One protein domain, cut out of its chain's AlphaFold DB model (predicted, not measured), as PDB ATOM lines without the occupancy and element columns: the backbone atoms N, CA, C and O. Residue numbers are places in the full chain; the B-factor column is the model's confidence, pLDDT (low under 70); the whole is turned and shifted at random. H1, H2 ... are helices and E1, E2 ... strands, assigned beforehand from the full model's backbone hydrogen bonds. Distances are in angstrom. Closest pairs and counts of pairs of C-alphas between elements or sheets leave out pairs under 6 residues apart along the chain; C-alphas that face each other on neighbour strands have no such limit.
ATOM      1  N   THR A  17      41.290  -8.599  32.105       71.44
ATOM      2  CA  THR A  17      41.116 -10.058  32.028       71.44
ATOM      3  C   THR A  17      39.648 -10.510  32.159       71.44
ATOM      4  O   THR A  17      39.204 -11.449  31.499       71.44
ATOM      5  N   GLU A  18      38.861  -9.856  33.016       71.94
ATOM      6  CA  GLU A  18      37.430 -10.148  33.188       71.94
ATOM      7  C   GLU A  18      36.554  -9.526  32.089       71.94
ATOM      8  O   GLU A  18      35.457 -10.022  31.823       71.94
ATOM      9  N   SER A  19      37.027  -8.437  31.480       71.50
ATOM     10  CA  SER A  19      36.381  -7.775  30.348       71.50
ATOM     11  C   SER A  19      36.574  -8.589  29.065       71.50
ATOM     12  O   SER A  19      35.591  -8.907  28.398       71.50
ATOM     13  N   ASP A  20      37.806  -9.021  28.785       69.62
ATOM     14  CA  ASP A  20      38.189  -9.802  27.596       69.62
ATOM     15  C   ASP A  20      37.533 -11.192  27.572       69.62
ATOM     16  O   ASP A  20      37.308 -11.779  26.519       69.62
ATOM     17  N   THR A  21      37.173 -11.733  28.740       71.94
ATOM     18  CA  THR A  21      36.450 -13.014  28.837       71.94
ATOM     19  C   THR A  21      34.948 -12.888  28.591       71.94
ATOM     20  O   THR A  21      34.284 -13.898  28.357       71.94
ATOM     21  N   ARG A  22      34.387 -11.675  28.662       71.50
ATOM     22  CA  ARG A  22      32.939 -11.434  28.553       71.50
ATOM     23  C   ARG A  22      32.528 -10.671  27.309       71.50
ATOM     24  O   ARG A  22      31.388 -10.815  26.870       71.50
ATOM     25  N   TYR A  23      33.415  -9.844  26.776       79.88
ATOM     26  CA  TYR A  23      33.119  -8.938  25.683       79.88
ATOM     27  C   TYR A  23      34.121  -9.139  24.555       79.88
ATOM     28  O   TYR A  23      35.317  -9.227  24.789       79.88
ATOM     29  N   VAL A  24      33.616  -9.140  23.324       78.50
ATOM     30  CA  VAL A  24      34.437  -9.064  22.112       78.50
ATOM     31  C   VAL A  24      34.717  -7.587  21.864       78.50
ATOM     32  O   VAL A  24      33.909  -6.891  21.246       78.50
ATOM     33  N   ASN A  25      35.793  -7.079  22.463       76.81
ATOM     34  CA  ASN A  25      36.103  -5.644  22.518       76.81
ATOM     35  C   ASN A  25      37.462  -5.297  21.888       76.81
ATOM     36  O   ASN A  25      37.746  -4.115  21.674       76.81
ATOM     37  N   THR A  26      38.267  -6.306  21.555       77.38
ATOM     38  CA  THR A  26      39.595  -6.169  20.971       77.38
ATOM     39  C   THR A  26      39.618  -6.787  19.574       77.38
ATOM     40  O   THR A  26      38.950  -7.777  19.273       77.38
ATOM     41  N   ALA A  27      40.371  -6.174  18.659       79.38
ATOM     42  CA  ALA A  27      40.515  -6.699  17.307       79.38
ATOM     43  C   ALA A  27      41.165  -8.094  17.338       79.38
ATOM     44  O   ALA A  27      42.261  -8.254  17.869       79.38
ATOM     45  N   GLY A  28      40.503  -9.083  16.730       78.12
ATOM     46  CA  GLY A  28      40.946 -10.481  16.725       78.12
ATOM     47  C   GLY A  28      40.225 -11.381  17.735       78.12
ATOM     48  O   GLY A  28      40.337 -12.602  17.624       78.12
ATOM     49  N   ASP A  29      39.442 -10.814  18.657       76.25
ATOM     50  CA  ASP A  29      38.570 -11.589  19.542       76.25
ATOM     51  C   ASP A  29      37.543 -12.393  18.726       76.25
ATOM     52  O   ASP A  29      36.992 -11.920  17.728       76.25
ATOM     53  N   THR A  30      37.272 -13.629  19.151       78.50
ATOM     54  CA  THR A  30      36.362 -14.551  18.454       78.50
ATOM     55  C   THR A  30      35.081 -14.749  19.260       78.50
ATOM     56  O   THR A  30      35.133 -15.158  20.416       78.50
ATOM     57  N   MET A  31      33.917 -14.519  18.642       79.31
ATOM     58  CA  MET A  31      32.635 -14.948  19.210       79.31
ATOM     59  C   MET A  31      32.454 -16.455  19.009       79.31
ATOM     60  O   MET A  31      32.614 -16.962  17.900       79.31
ATOM     61  N   THR A  32      32.077 -17.164  20.069       77.06
ATOM     62  CA  THR A  32      31.666 -18.573  20.003       77.06
ATOM     63  C   THR A  32      30.182 -18.696  20.342       77.06
ATOM     64  O   THR A  32      29.738 -18.092  21.316       77.06
ATOM     65  N   GLY A  33      29.435 -19.509  19.589       76.44
ATOM     66  CA  GLY A  33      27.987 -19.703  19.759       76.44
ATOM     67  C   GLY A  33      27.137 -18.933  18.740       76.44
ATOM     68  O   GLY A  33      27.669 -18.295  17.832       76.44
ATOM     69  N   ASP A  34      25.812 -19.017  18.884       76.56
ATOM     70  CA  ASP A  34      24.861 -18.400  17.953       76.56
ATOM     71  C   ASP A  34      24.680 -16.903  18.245       76.56
ATOM     72  O   ASP A  34      24.349 -16.500  19.363       76.56
ATOM     73  N   LEU A  35      24.830 -16.070  17.212       81.25
ATOM     74  CA  LEU A  35      24.493 -14.650  17.275       81.25
ATOM     75  C   LEU A  35      23.030 -14.446  16.868       81.25
ATOM     76  O   LEU A  35      22.692 -14.482  15.685       81.25
ATOM     77  N   ASN A  36      22.160 -14.185  17.843       77.19
ATOM     78  CA  ASN A  36      20.762 -13.849  17.586       77.19
ATOM     79  C   ASN A  36      20.562 -12.322  17.597       77.19
ATOM     80  O   ASN A  36      20.608 -11.692  18.653       77.19
ATOM     81  N   ILE A  37      20.332 -11.718  16.429       79.56
ATOM     82  CA  ILE A  37      20.075 -10.276  16.297       79.56
ATOM     83  C   ILE A  37      18.559 -10.045  16.289       79.56
ATOM     84  O   ILE A  37      17.906 -10.158  15.254       79.56
ATOM     85  N   GLN A  38      17.995  -9.696  17.445       71.25
ATOM     86  CA  GLN A  38      16.594  -9.289  17.575       71.25
ATOM     87  C   GLN A  38      16.517  -7.769  17.739       71.25
ATOM     88  O   GLN A  38      16.937  -7.220  18.754       71.25
ATOM     89  N   SER A  39      15.977  -7.071  16.741       64.75
ATOM     90  CA  SER A  39      15.675  -5.638  16.827       64.75
ATOM     91  C   SER A  39      14.277  -5.387  16.269       64.75
ATOM     92  O   SER A  39      13.908  -5.940  15.236       64.75
ATOM     93  N   GLY A  40      13.494  -4.560  16.971       69.75
ATOM     94  CA  GLY A  40      12.080  -4.309  16.670       69.75
ATOM     95  C   GLY A  40      11.810  -3.669  15.302       69.75
ATOM     96  O   GLY A  40      10.671  -3.699  14.849       69.75
ATOM     97  N   ALA A  41      12.835  -3.121  14.638       71.25
ATOM     98  CA  ALA A  41      12.772  -2.650  13.254       71.25
ATOM     99  C   ALA A  41      14.186  -2.572  12.647       71.25
ATOM    100  O   ALA A  41      14.845  -1.535  12.710       71.25
ATOM    101  N   ILE A  42      14.679  -3.661  12.055       72.19
ATOM    102  CA  ILE A  42      15.871  -3.598  11.196       72.19
ATOM    103  C   ILE A  42      15.416  -3.180   9.798       72.19
ATOM    104  O   ILE A  42      14.664  -3.908   9.155       72.19
ATOM    105  N   SER A  43      15.876  -2.024   9.317       76.12
ATOM    106  CA  SER A  43      15.645  -1.592   7.931       76.12
ATOM    107  C   SER A  43      16.625  -2.234   6.942       76.12
ATOM    108  O   SER A  43      16.266  -2.448   5.788       76.12
ATOM    109  N   SER A  44      17.850  -2.558   7.378       77.25
ATOM    110  CA  SER A  44      18.875  -3.208   6.549       77.25
ATOM    111  C   SER A  44      19.979  -3.867   7.383       77.25
ATOM    112  O   SER A  44      20.381  -3.319   8.409       77.25
ATOM    113  N   LEU A  45      20.533  -4.978   6.888       81.12
ATOM    114  CA  LEU A  45      21.794  -5.568   7.346       81.12
ATOM    115  C   LEU A  45      22.866  -5.340   6.270       81.12
ATOM    116  O   LEU A  45      22.677  -5.760   5.130       81.12
ATOM    117  N   ALA A  46      23.975  -4.687   6.623       82.06
ATOM    118  CA  ALA A  46      25.096  -4.441   5.715       82.06
ATOM    119  C   ALA A  46      26.308  -5.297   6.108       82.06
ATOM    120  O   ALA A  46      26.793  -5.217   7.234       82.06
ATOM    121  N   LEU A  47      26.805  -6.091   5.159       84.38
ATOM    122  CA  LEU A  47      28.063  -6.830   5.263       84.38
ATOM    123  C   LEU A  47      29.094  -6.088   4.408       84.38
ATOM    124  O   LEU A  47      28.843  -5.853   3.228       84.38
ATOM    125  N   THR A  48      30.217  -5.681   5.004       82.19
ATOM    126  CA  THR A  48      31.247  -4.895   4.307       82.19
ATOM    127  C   THR A  48      32.626  -5.507   4.502       82.19
ATOM    128  O   THR A  48      32.958  -5.985   5.585       82.19
ATOM    129  N   GLY A  49      33.434  -5.464   3.450       77.50
ATOM    130  CA  GLY A  49      34.828  -5.878   3.441       77.50
ATOM    131  C   GLY A  49      35.532  -5.177   2.287       77.50
ATOM    132  O   GLY A  49      34.929  -4.942   1.244       77.50
ATOM    133  N   SER A  50      36.795  -4.800   2.482       75.38
ATOM    134  CA  SER A  50      37.552  -3.980   1.521       75.38
ATOM    135  C   SER A  50      37.800  -4.672   0.179       75.38
ATOM    136  O   SER A  50      37.965  -3.995  -0.831       75.38
ATOM    137  N   THR A  51      37.809  -6.006   0.167       78.44
ATOM    138  CA  THR A  51      38.029  -6.819  -1.040       78.44
ATOM    139  C   THR A  51      36.843  -7.730  -1.346       78.44
ATOM    140  O   THR A  51      36.544  -7.977  -2.511       78.44
ATOM    141  N   ARG A  52      36.177  -8.252  -0.307       79.44
ATOM    142  CA  ARG A  52      35.142  -9.281  -0.432       79.44
ATOM    143  C   ARG A  52      34.156  -9.228   0.729       79.44
ATOM    144  O   ARG A  52      34.547  -8.927   1.856       79.44
ATOM    145  N   SER A  53      32.892  -9.545   0.474       85.75
ATOM    146  CA  SER A  53      31.881  -9.786   1.513       85.75
ATOM    147  C   SER A  53      31.055 -11.006   1.142       85.75
ATOM    148  O   SER A  53      30.480 -11.039   0.056       85.75
ATOM    149  N   ASP A  54      31.007 -11.985   2.042       85.25
ATOM    150  CA  ASP A  54      30.340 -13.268   1.827       85.25
ATOM    151  C   ASP A  54      29.178 -13.412   2.821       85.25
ATOM    152  O   ASP A  54      29.365 -13.273   4.030       85.25
ATOM    153  N   LEU A  55      27.983 -13.721   2.319       86.81
ATOM    154  CA  LEU A  55      26.880 -14.259   3.107       86.81
ATOM    155  C   LEU A  55      26.798 -15.765   2.857       86.81
ATOM    156  O   LEU A  55      26.550 -16.198   1.731       86.81
ATOM    157  N   PHE A  56      26.973 -16.551   3.917       81.81
ATOM    158  CA  PHE A  56      26.837 -18.003   3.887       81.81
ATOM    159  C   PHE A  56      25.450 -18.412   4.371       81.81
ATOM    160  O   PHE A  56      25.089 -18.176   5.522       81.81
ATOM    161  N   LEU A  57      24.682 -19.056   3.499       80.94
ATOM    162  CA  LEU A  57      23.439 -19.725   3.853       80.94
ATOM    163  C   LEU A  57      23.764 -21.203   4.072       80.94
ATOM    164  O   LEU A  57      24.157 -21.902   3.132       80.94
ATOM    165  N   ILE A  58      23.662 -21.645   5.323       75.00
ATOM    166  CA  ILE A  58      23.995 -23.012   5.720       75.00
ATOM    167  C   ILE A  58      22.736 -23.874   5.627       75.00
ATOM    168  O   ILE A  58      21.758 -23.597   6.317       75.00
ATOM    169  N   ASP A  59      22.773 -24.915   4.795       68.69
ATOM    170  CA  ASP A  59      21.753 -25.969   4.792       68.69
ATOM    171  C   ASP A  59      22.294 -27.179   5.557       68.69
ATOM    172  O   ASP A  59      23.230 -27.855   5.125       68.69
ATOM    173  N   SER A  60      21.752 -27.403   6.752       66.06
ATOM    174  CA  SER A  60      22.170 -28.463   7.673       66.06
ATOM    175  C   SER A  60      21.141 -29.594   7.789       66.06
ATOM    176  O   SER A  60      21.111 -30.286   8.808       66.06
ATOM    177  N   ALA A  61      20.301 -29.808   6.769       59.62
ATOM    178  CA  ALA A  61      19.251 -30.832   6.795       59.62
ATOM    179  C   ALA A  61      19.772 -32.290   6.824       59.62
ATOM    180  O   ALA A  61      19.087 -33.163   7.357       59.62
ATOM    181  N   ALA A  62      20.981 -32.575   6.313       62.16
ATOM    182  CA  ALA A  62      21.596 -33.906   6.391       62.16
ATOM    183  C   ALA A  62      23.131 -33.851   6.549       62.16
ATOM    184  O   ALA A  62      23.793 -32.981   5.979       62.16
ATOM    185  N   PRO A  63      23.751 -34.803   7.278       60.34
ATOM    186  CA  PRO A  63      25.198 -34.818   7.502       60.34
ATOM    187  C   PRO A  63      26.029 -34.981   6.219       60.34
ATOM    188  O   PRO A  63      27.206 -34.631   6.249       60.34
ATOM    189  N   THR A  64      25.425 -35.440   5.118       63.25
ATOM    190  CA  THR A  64      26.060 -35.693   3.812       63.25
ATOM    191  C   THR A  64      25.772 -34.633   2.741       63.25
ATOM    192  O   THR A  64      26.233 -34.794   1.615       63.25
ATOM    193  N   ASP A  65      24.977 -33.601   3.037       59.41
ATOM    194  CA  ASP A  65      24.614 -32.572   2.052       59.41
ATOM    195  C   ASP A  65      25.732 -31.523   1.871       59.41
ATOM    196  O   ASP A  65      26.548 -31.330   2.773       59.41
ATOM    197  N   GLN A  66      25.793 -30.845   0.720       57.72
ATOM    198  CA  GLN A  66      26.737 -29.753   0.433       57.72
ATOM    199  C   GLN A  66      26.268 -28.457   1.115       57.72
ATOM    200  O   GLN A  66      25.398 -27.740   0.619       57.72
ATOM    201  N   LYS A  67      26.869 -28.148   2.269       63.06
ATOM    202  CA  LYS A  67      26.238 -27.349   3.339       63.06
ATOM    203  C   LYS A  67      26.265 -25.829   3.198       63.06
ATOM    204  O   LYS A  67      25.856 -25.163   4.141       63.06
ATOM    205  N   ARG A  68      26.773 -25.234   2.110       76.94
ATOM    206  CA  ARG A  68      26.937 -23.764   2.036       76.94
ATOM    207  C   ARG A  68      26.604 -23.196   0.660       76.94
ATOM    208  O   ARG A  68      27.327 -23.429  -0.311       76.94
ATOM    209  N   LYS A  69      25.517 -22.421   0.587       81.81
ATOM    210  CA  LYS A  69      25.254 -21.505  -0.532       81.81
ATOM    211  C   LYS A  69      25.858 -20.151  -0.184       81.81
ATOM    212  O   LYS A  69      25.642 -19.654   0.919       81.81
ATOM    213  N   THR A  70      26.588 -19.555  -1.114       83.50
ATOM    214  CA  THR A  70      27.253 -18.271  -0.878       83.50
ATOM    215  C   THR A  70      26.667 -17.212  -1.793       83.50
ATOM    216  O   THR A  70      26.540 -17.430  -3.001       83.50
ATOM    217  N   ILE A  71      26.345 -16.059  -1.208       87.88
ATOM    218  CA  ILE A  71      26.135 -14.802  -1.924       87.88
ATOM    219  C   ILE A  71      27.351 -13.934  -1.628       87.88
ATOM    220  O   ILE A  71      27.617 -13.619  -0.468       87.88
ATOM    221  N   ARG A  72      28.110 -13.578  -2.658       86.56
ATOM    222  CA  ARG A  72      29.395 -12.889  -2.522       86.56
ATOM    223  C   ARG A  72      29.402 -11.598  -3.322       86.56
ATOM    224  O   ARG A  72      28.999 -11.593  -4.479       86.56
ATOM    225  N   SER A  73      29.929 -10.529  -2.737       85.25
ATOM    226  CA  SER A  73      30.446  -9.398  -3.509       85.25
ATOM    227  C   SER A  73      31.946  -9.593  -3.714       85.25
ATOM    228  O   SER A  73      32.680  -9.706  -2.729       85.25
ATOM    229  N   ASP A  74      32.386  -9.678  -4.971       78.12
ATOM    230  CA  ASP A  74      33.791  -9.884  -5.346       78.12
ATOM    231  C   ASP A  74      34.184  -8.953  -6.489       78.12
ATOM    232  O   ASP A  74      33.613  -9.025  -7.580       78.12
ATOM    233  N   GLY A  75      35.132  -8.051  -6.235       76.75
ATOM    234  CA  GLY A  75      35.707  -7.194  -7.277       76.75
ATOM    235  C   GLY A  75      34.695  -6.354  -8.072       76.75
ATOM    236  O   GLY A  75      34.949  -6.053  -9.232       76.75
ATOM    237  N   GLY A  76      33.548  -5.998  -7.478       80.31
ATOM    238  CA  GLY A  76      32.468  -5.248  -8.139       80.31
ATOM    239  C   GLY A  76      31.344  -6.108  -8.728       80.31
ATOM    240  O   GLY A  76      30.323  -5.565  -9.141       80.31
ATOM    241  N   ASN A  77      31.487  -7.433  -8.704       85.81
ATOM    242  CA  ASN A  77      30.455  -8.369  -9.133       85.81
ATOM    243  C   ASN A  77      29.673  -8.929  -7.938       85.81
ATOM    244  O   ASN A  77      30.208  -9.075  -6.836       85.81
ATOM    245  N   LEU A  78      28.415  -9.299  -8.172       89.12
ATOM    246  CA  LEU A  78      27.615 -10.126  -7.270       89.12
ATOM    247  C   LEU A  78      27.651 -11.574  -7.761       89.12
ATOM    248  O   LEU A  78      27.279 -11.850  -8.896       89.12
ATOM    249  N   VAL A  79      28.078 -12.507  -6.920       87.38
ATOM    250  CA  VAL A  79      28.303 -13.909  -7.277       87.38
ATOM    251  C   VAL A  79      27.429 -14.812  -6.408       87.38
ATOM    252  O   VAL A  79      27.400 -14.664  -5.187       87.38
ATOM    253  N   PHE A  80      26.751 -15.773  -7.033       87.50
ATOM    254  CA  PHE A  80      26.047 -16.866  -6.367       87.50
ATOM    255  C   PHE A  80      26.769 -18.175  -6.657       87.50
ATOM    256  O   PHE A  80      27.213 -18.409  -7.784       87.50
ATOM    257  N   GLY A  81      26.881 -19.044  -5.659       85.50
ATOM    258  CA  GLY A  81      27.493 -20.349  -5.867       85.50
ATOM    259  C   GLY A  81      27.437 -21.258  -4.653       85.50
ATOM    260  O   GLY A  81      26.761 -20.983  -3.657       85.50
ATOM    261  N   THR A  82      28.167 -22.358  -4.759       81.88
ATOM    262  CA  THR A  82      28.302 -23.382  -3.723       81.88
ATOM    263  C   THR A  82      29.764 -23.566  -3.371       81.88
ATOM    264  O   THR A  82      30.598 -23.738  -4.260       81.88
ATOM    265  N   GLU A  83      30.075 -23.584  -2.081       74.38
ATOM    266  CA  GLU A  83      31.383 -24.042  -1.617       74.38
ATOM    267  C   GLU A  83      31.361 -25.557  -1.423       74.38
ATOM    268  O   GLU A  83      30.430 -26.096  -0.820       74.38
ATOM    269  N   ASN A  84      32.388 -26.245  -1.926       65.56
ATOM    270  CA  ASN A  84      32.619 -27.644  -1.583       65.56
ATOM    271  C   ASN A  84      33.049 -27.745  -0.101       65.56
ATOM    272  O   ASN A  84      33.574 -26.788   0.470       65.56
ATOM    273  N   ASP A  85      32.796 -28.889   0.535       57.88
ATOM    274  CA  ASP A  85      32.940 -29.105   1.989       57.88
ATOM    275  C   ASP A  85      34.387 -28.882   2.488       57.88
ATOM    276  O   ASP A  85      34.625 -28.493   3.630       57.88
ATOM    277  N   ALA A  86      35.370 -29.010   1.592       54.75
ATOM    278  CA  ALA A  86      36.708 -28.476   1.799       54.75
ATOM    279  C   ALA A  86      36.782 -27.029   1.276       54.75
ATOM    280  O   ALA A  86      36.473 -26.761   0.117       54.75
ATOM    281  N   VAL A  87      37.244 -26.112   2.134       53.53
ATOM    282  CA  VAL A  87      37.349 -24.636   1.990       53.53
ATOM    283  C   VAL A  87      38.252 -24.166   0.821       53.53
ATOM    284  O   VAL A  87      38.785 -23.063   0.815       53.53
ATOM    285  N   ASN A  88      38.472 -24.996  -0.192       59.03
ATOM    286  CA  ASN A  88      39.408 -24.763  -1.285       59.03
ATOM    287  C   ASN A  88      38.777 -24.815  -2.683       59.03
ATOM    288  O   ASN A  88      39.497 -24.594  -3.654       59.03
ATOM    289  N   SER A  89      37.465 -25.050  -2.816       67.38
ATOM    290  CA  SER A  89      36.794 -24.975  -4.120       67.38
ATOM    291  C   SER A  89      35.413 -24.325  -4.026       67.38
ATOM    292  O   SER A  89      34.529 -24.804  -3.314       67.38
ATOM    293  N   PHE A  90      35.242 -23.215  -4.749       76.50
ATOM    294  CA  PHE A  90      33.977 -22.509  -4.925       76.50
ATOM    295  C   PHE A  90      33.498 -22.708  -6.360       76.50
ATOM    296  O   PHE A  90      34.182 -22.313  -7.304       76.50
ATOM    297  N   THR A  91      32.315 -23.291  -6.513       81.69
ATOM    298  CA  THR A  91      31.656 -23.414  -7.809       81.69
ATOM    299  C   THR A  91      30.689 -22.253  -7.962       81.69
ATOM    300  O   THR A  91      29.682 -22.170  -7.252       81.69
ATOM    301  N   THR A  92      31.006 -21.348  -8.882       83.00
ATOM    302  CA  THR A  92      30.128 -20.234  -9.245       83.00
ATOM    303  C   THR A  92      28.948 -20.778 -10.032       83.00
ATOM    304  O   THR A  92      29.157 -21.410 -11.054       83.00
ATOM    305  N   SER A  93      27.719 -20.518  -9.594       83.56
ATOM    306  CA  SER A  93      26.523 -20.831 -10.383       83.56
ATOM    307  C   SER A  93      26.025 -19.618 -11.163       83.56
ATOM    308  O   SER A  93      25.467 -19.776 -12.245       83.56
ATOM    309  N   MET A  94      26.204 -18.404 -10.634       86.56
ATOM    310  CA  MET A  94      25.798 -17.160 -11.295       86.56
ATOM    311  C   MET A  94      26.737 -16.009 -10.933       86.56
ATOM    312  O   MET A  94      27.248 -15.937  -9.817       86.56
ATOM    313  N   THR A  95      26.920 -15.054 -11.838       86.12
ATOM    314  CA  THR A  95      27.557 -13.766 -11.543       86.12
ATOM    315  C   THR A  95      26.793 -12.642 -12.221       86.12
ATOM    316  O   THR A  95      26.362 -12.775 -13.360       86.12
ATOM    317  N   MET A  96      26.642 -11.519 -11.537       86.44
ATOM    318  CA  MET A  96      26.107 -10.278 -12.071       86.44
ATOM    319  C   MET A  96      27.203  -9.223 -11.988       86.44
ATOM    320  O   MET A  96      27.633  -8.872 -10.888       86.44
ATOM    321  N   GLY A  97      27.660  -8.751 -13.142       84.50
ATOM    322  CA  GLY A  97      28.650  -7.682 -13.259       84.50
ATOM    323  C   GLY A  97      28.097  -6.458 -13.981       84.50
ATOM    324  O   GLY A  97      26.911  -6.403 -14.314       84.50
ATOM    325  N   SER A  98      28.969  -5.487 -14.267       79.31
ATOM    326  CA  SER A  98      28.628  -4.300 -15.073       79.31
ATOM    327  C   SER A  98      28.085  -4.652 -16.456       79.31
ATOM    328  O   SER A  98      27.272  -3.917 -17.013       79.31
ATOM    329  N   ASP A  99      28.523  -5.794 -16.982       73.00
ATOM    330  CA  ASP A  99      28.293  -6.195 -18.365       73.00
ATOM    331  C   ASP A  99      27.095  -7.156 -18.502       73.00
ATOM    332  O   ASP A  99      26.699  -7.486 -19.620       73.00
ATOM    333  N   GLY A 100      26.481  -7.579 -17.384       75.62
ATOM    334  CA  GLY A 100      25.263  -8.396 -17.377       75.62
ATOM    335  C   GLY A 100      25.244  -9.543 -16.359       75.62
ATOM    336  O   GLY A 100      26.055  -9.607 -15.437       75.62
ATOM    337  N   LEU A 101      24.269 -10.443 -16.528       82.56
ATOM    338  CA  LEU A 101      24.095 -11.677 -15.754       82.56
ATOM    339  C   LEU A 101      24.678 -12.863 -16.539       82.56
ATOM    340  O   LEU A 101      24.213 -13.146 -17.639       82.56
ATOM    341  N   GLN A 102      25.632 -13.578 -15.946       78.06
ATOM    342  CA  GLN A 102      26.139 -14.872 -16.413       78.06
ATOM    343  C   GLN A 102      25.665 -15.983 -15.468       78.06
ATOM    344  O   GLN A 102      25.713 -15.830 -14.247       78.06
ATOM    345  N   VAL A 103      25.202 -17.105 -16.012       79.50
ATOM    346  CA  VAL A 103      24.837 -18.307 -15.244       79.50
ATOM    347  C   VAL A 103      25.643 -19.471 -15.794       79.50
ATOM    348  O   VAL A 103      25.524 -19.774 -16.981       79.50
ATOM    349  N   ASP A 104      26.431 -20.111 -14.931       67.50
ATOM    350  CA  ASP A 104      27.374 -21.176 -15.277       67.50
ATOM    351  C   ASP A 104      26.677 -22.282 -16.090       67.50
ATOM    352  O   ASP A 104      25.830 -23.028 -15.594       67.50
TER     353      ASP A 104
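This is residues 17 to 104 of the 255 residues of an uncharacterized protein of Crocinitomicaceae bacterium (UniProt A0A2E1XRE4). One twisted sheet of five strands, E1 to E5 side by side in chain order, makes the body, with no named helix on it. From its E1 edge a long unnamed stretch, residues 21 to 51, loops out and leads to the tiny helix H1, far from the sheet; within it residues 32 to 46 stick out free. The printed part has 88 residues with one named helix and five named strands, in the order H1 E1 E2 E3 E4 E5, and the sheet is antiparallel throughout. The class is mostly strand, though under half of the residues are in named elements. The whole is loose, with a radius of gyration of the C-alphas of 16.8 A and spans of 51 by 34 by 29 A.

The sheet is a meander, each strand the antiparallel neighbour of the one before: E1, residues 52 to 58, E2, residues 68 to 74, E3, residues 77 to 83, E4, residues 90 to 97, and E5, residues 100 to 103. E1 and E5 are its edge strands, and its C-alphas lie up to 7.0 A off their best plane. The hairpin of E1 and E2 has directions 165 degrees apart, with N 55 and O 71 within hydrogen-bond range at 2.8 A. In the hairpin of E2 and E3, at 155 degrees, N 72 and O 79 are within hydrogen-bond range at 2.8 A. The hairpin of E3 and E4, at 164 degrees, has N 96 and O 78 within hydrogen-bond range at 2.7 A. E4 bends by 75 degrees at residue 93. In the hairpin of E4 and E5, at 159 degrees, N 102 and O 95 are within hydrogen-bond range at 2.8 A. E1 is apart from E4 and E5. H1, residues 17 to 20, is not on the sheet and is apart from E2, E3, E4 and E5; it is too short for any pair of O i and N i+4, and its one O i to N i+3 pair is not within range.

E1 runs 18.7 A from C-alpha 52 at (35.142, -9.281, -0.432). E2 measures 17.2 A, E3 17.4 A, E4 17.8 A and E5 10.1 A, ending with C-alpha 103 at (24.837, -18.307, -15.244). H1 measures 5.3 A, beginning with C-alpha 17 at (41.116, -10.058, 32.028).

The C-alphas farthest apart, those of Glu 18 and Asp 99, are 52.5 A apart. The printed part has no cut. The link from H1 to E1, 31 residues, is long; those from E2 to E3 and E4 to E5 are tight. The mean pLDDT of the printed part is 76.0, with residue 20, residues 39 to 40, 59 to 67 and 84 to 89, and residue 104 under 70.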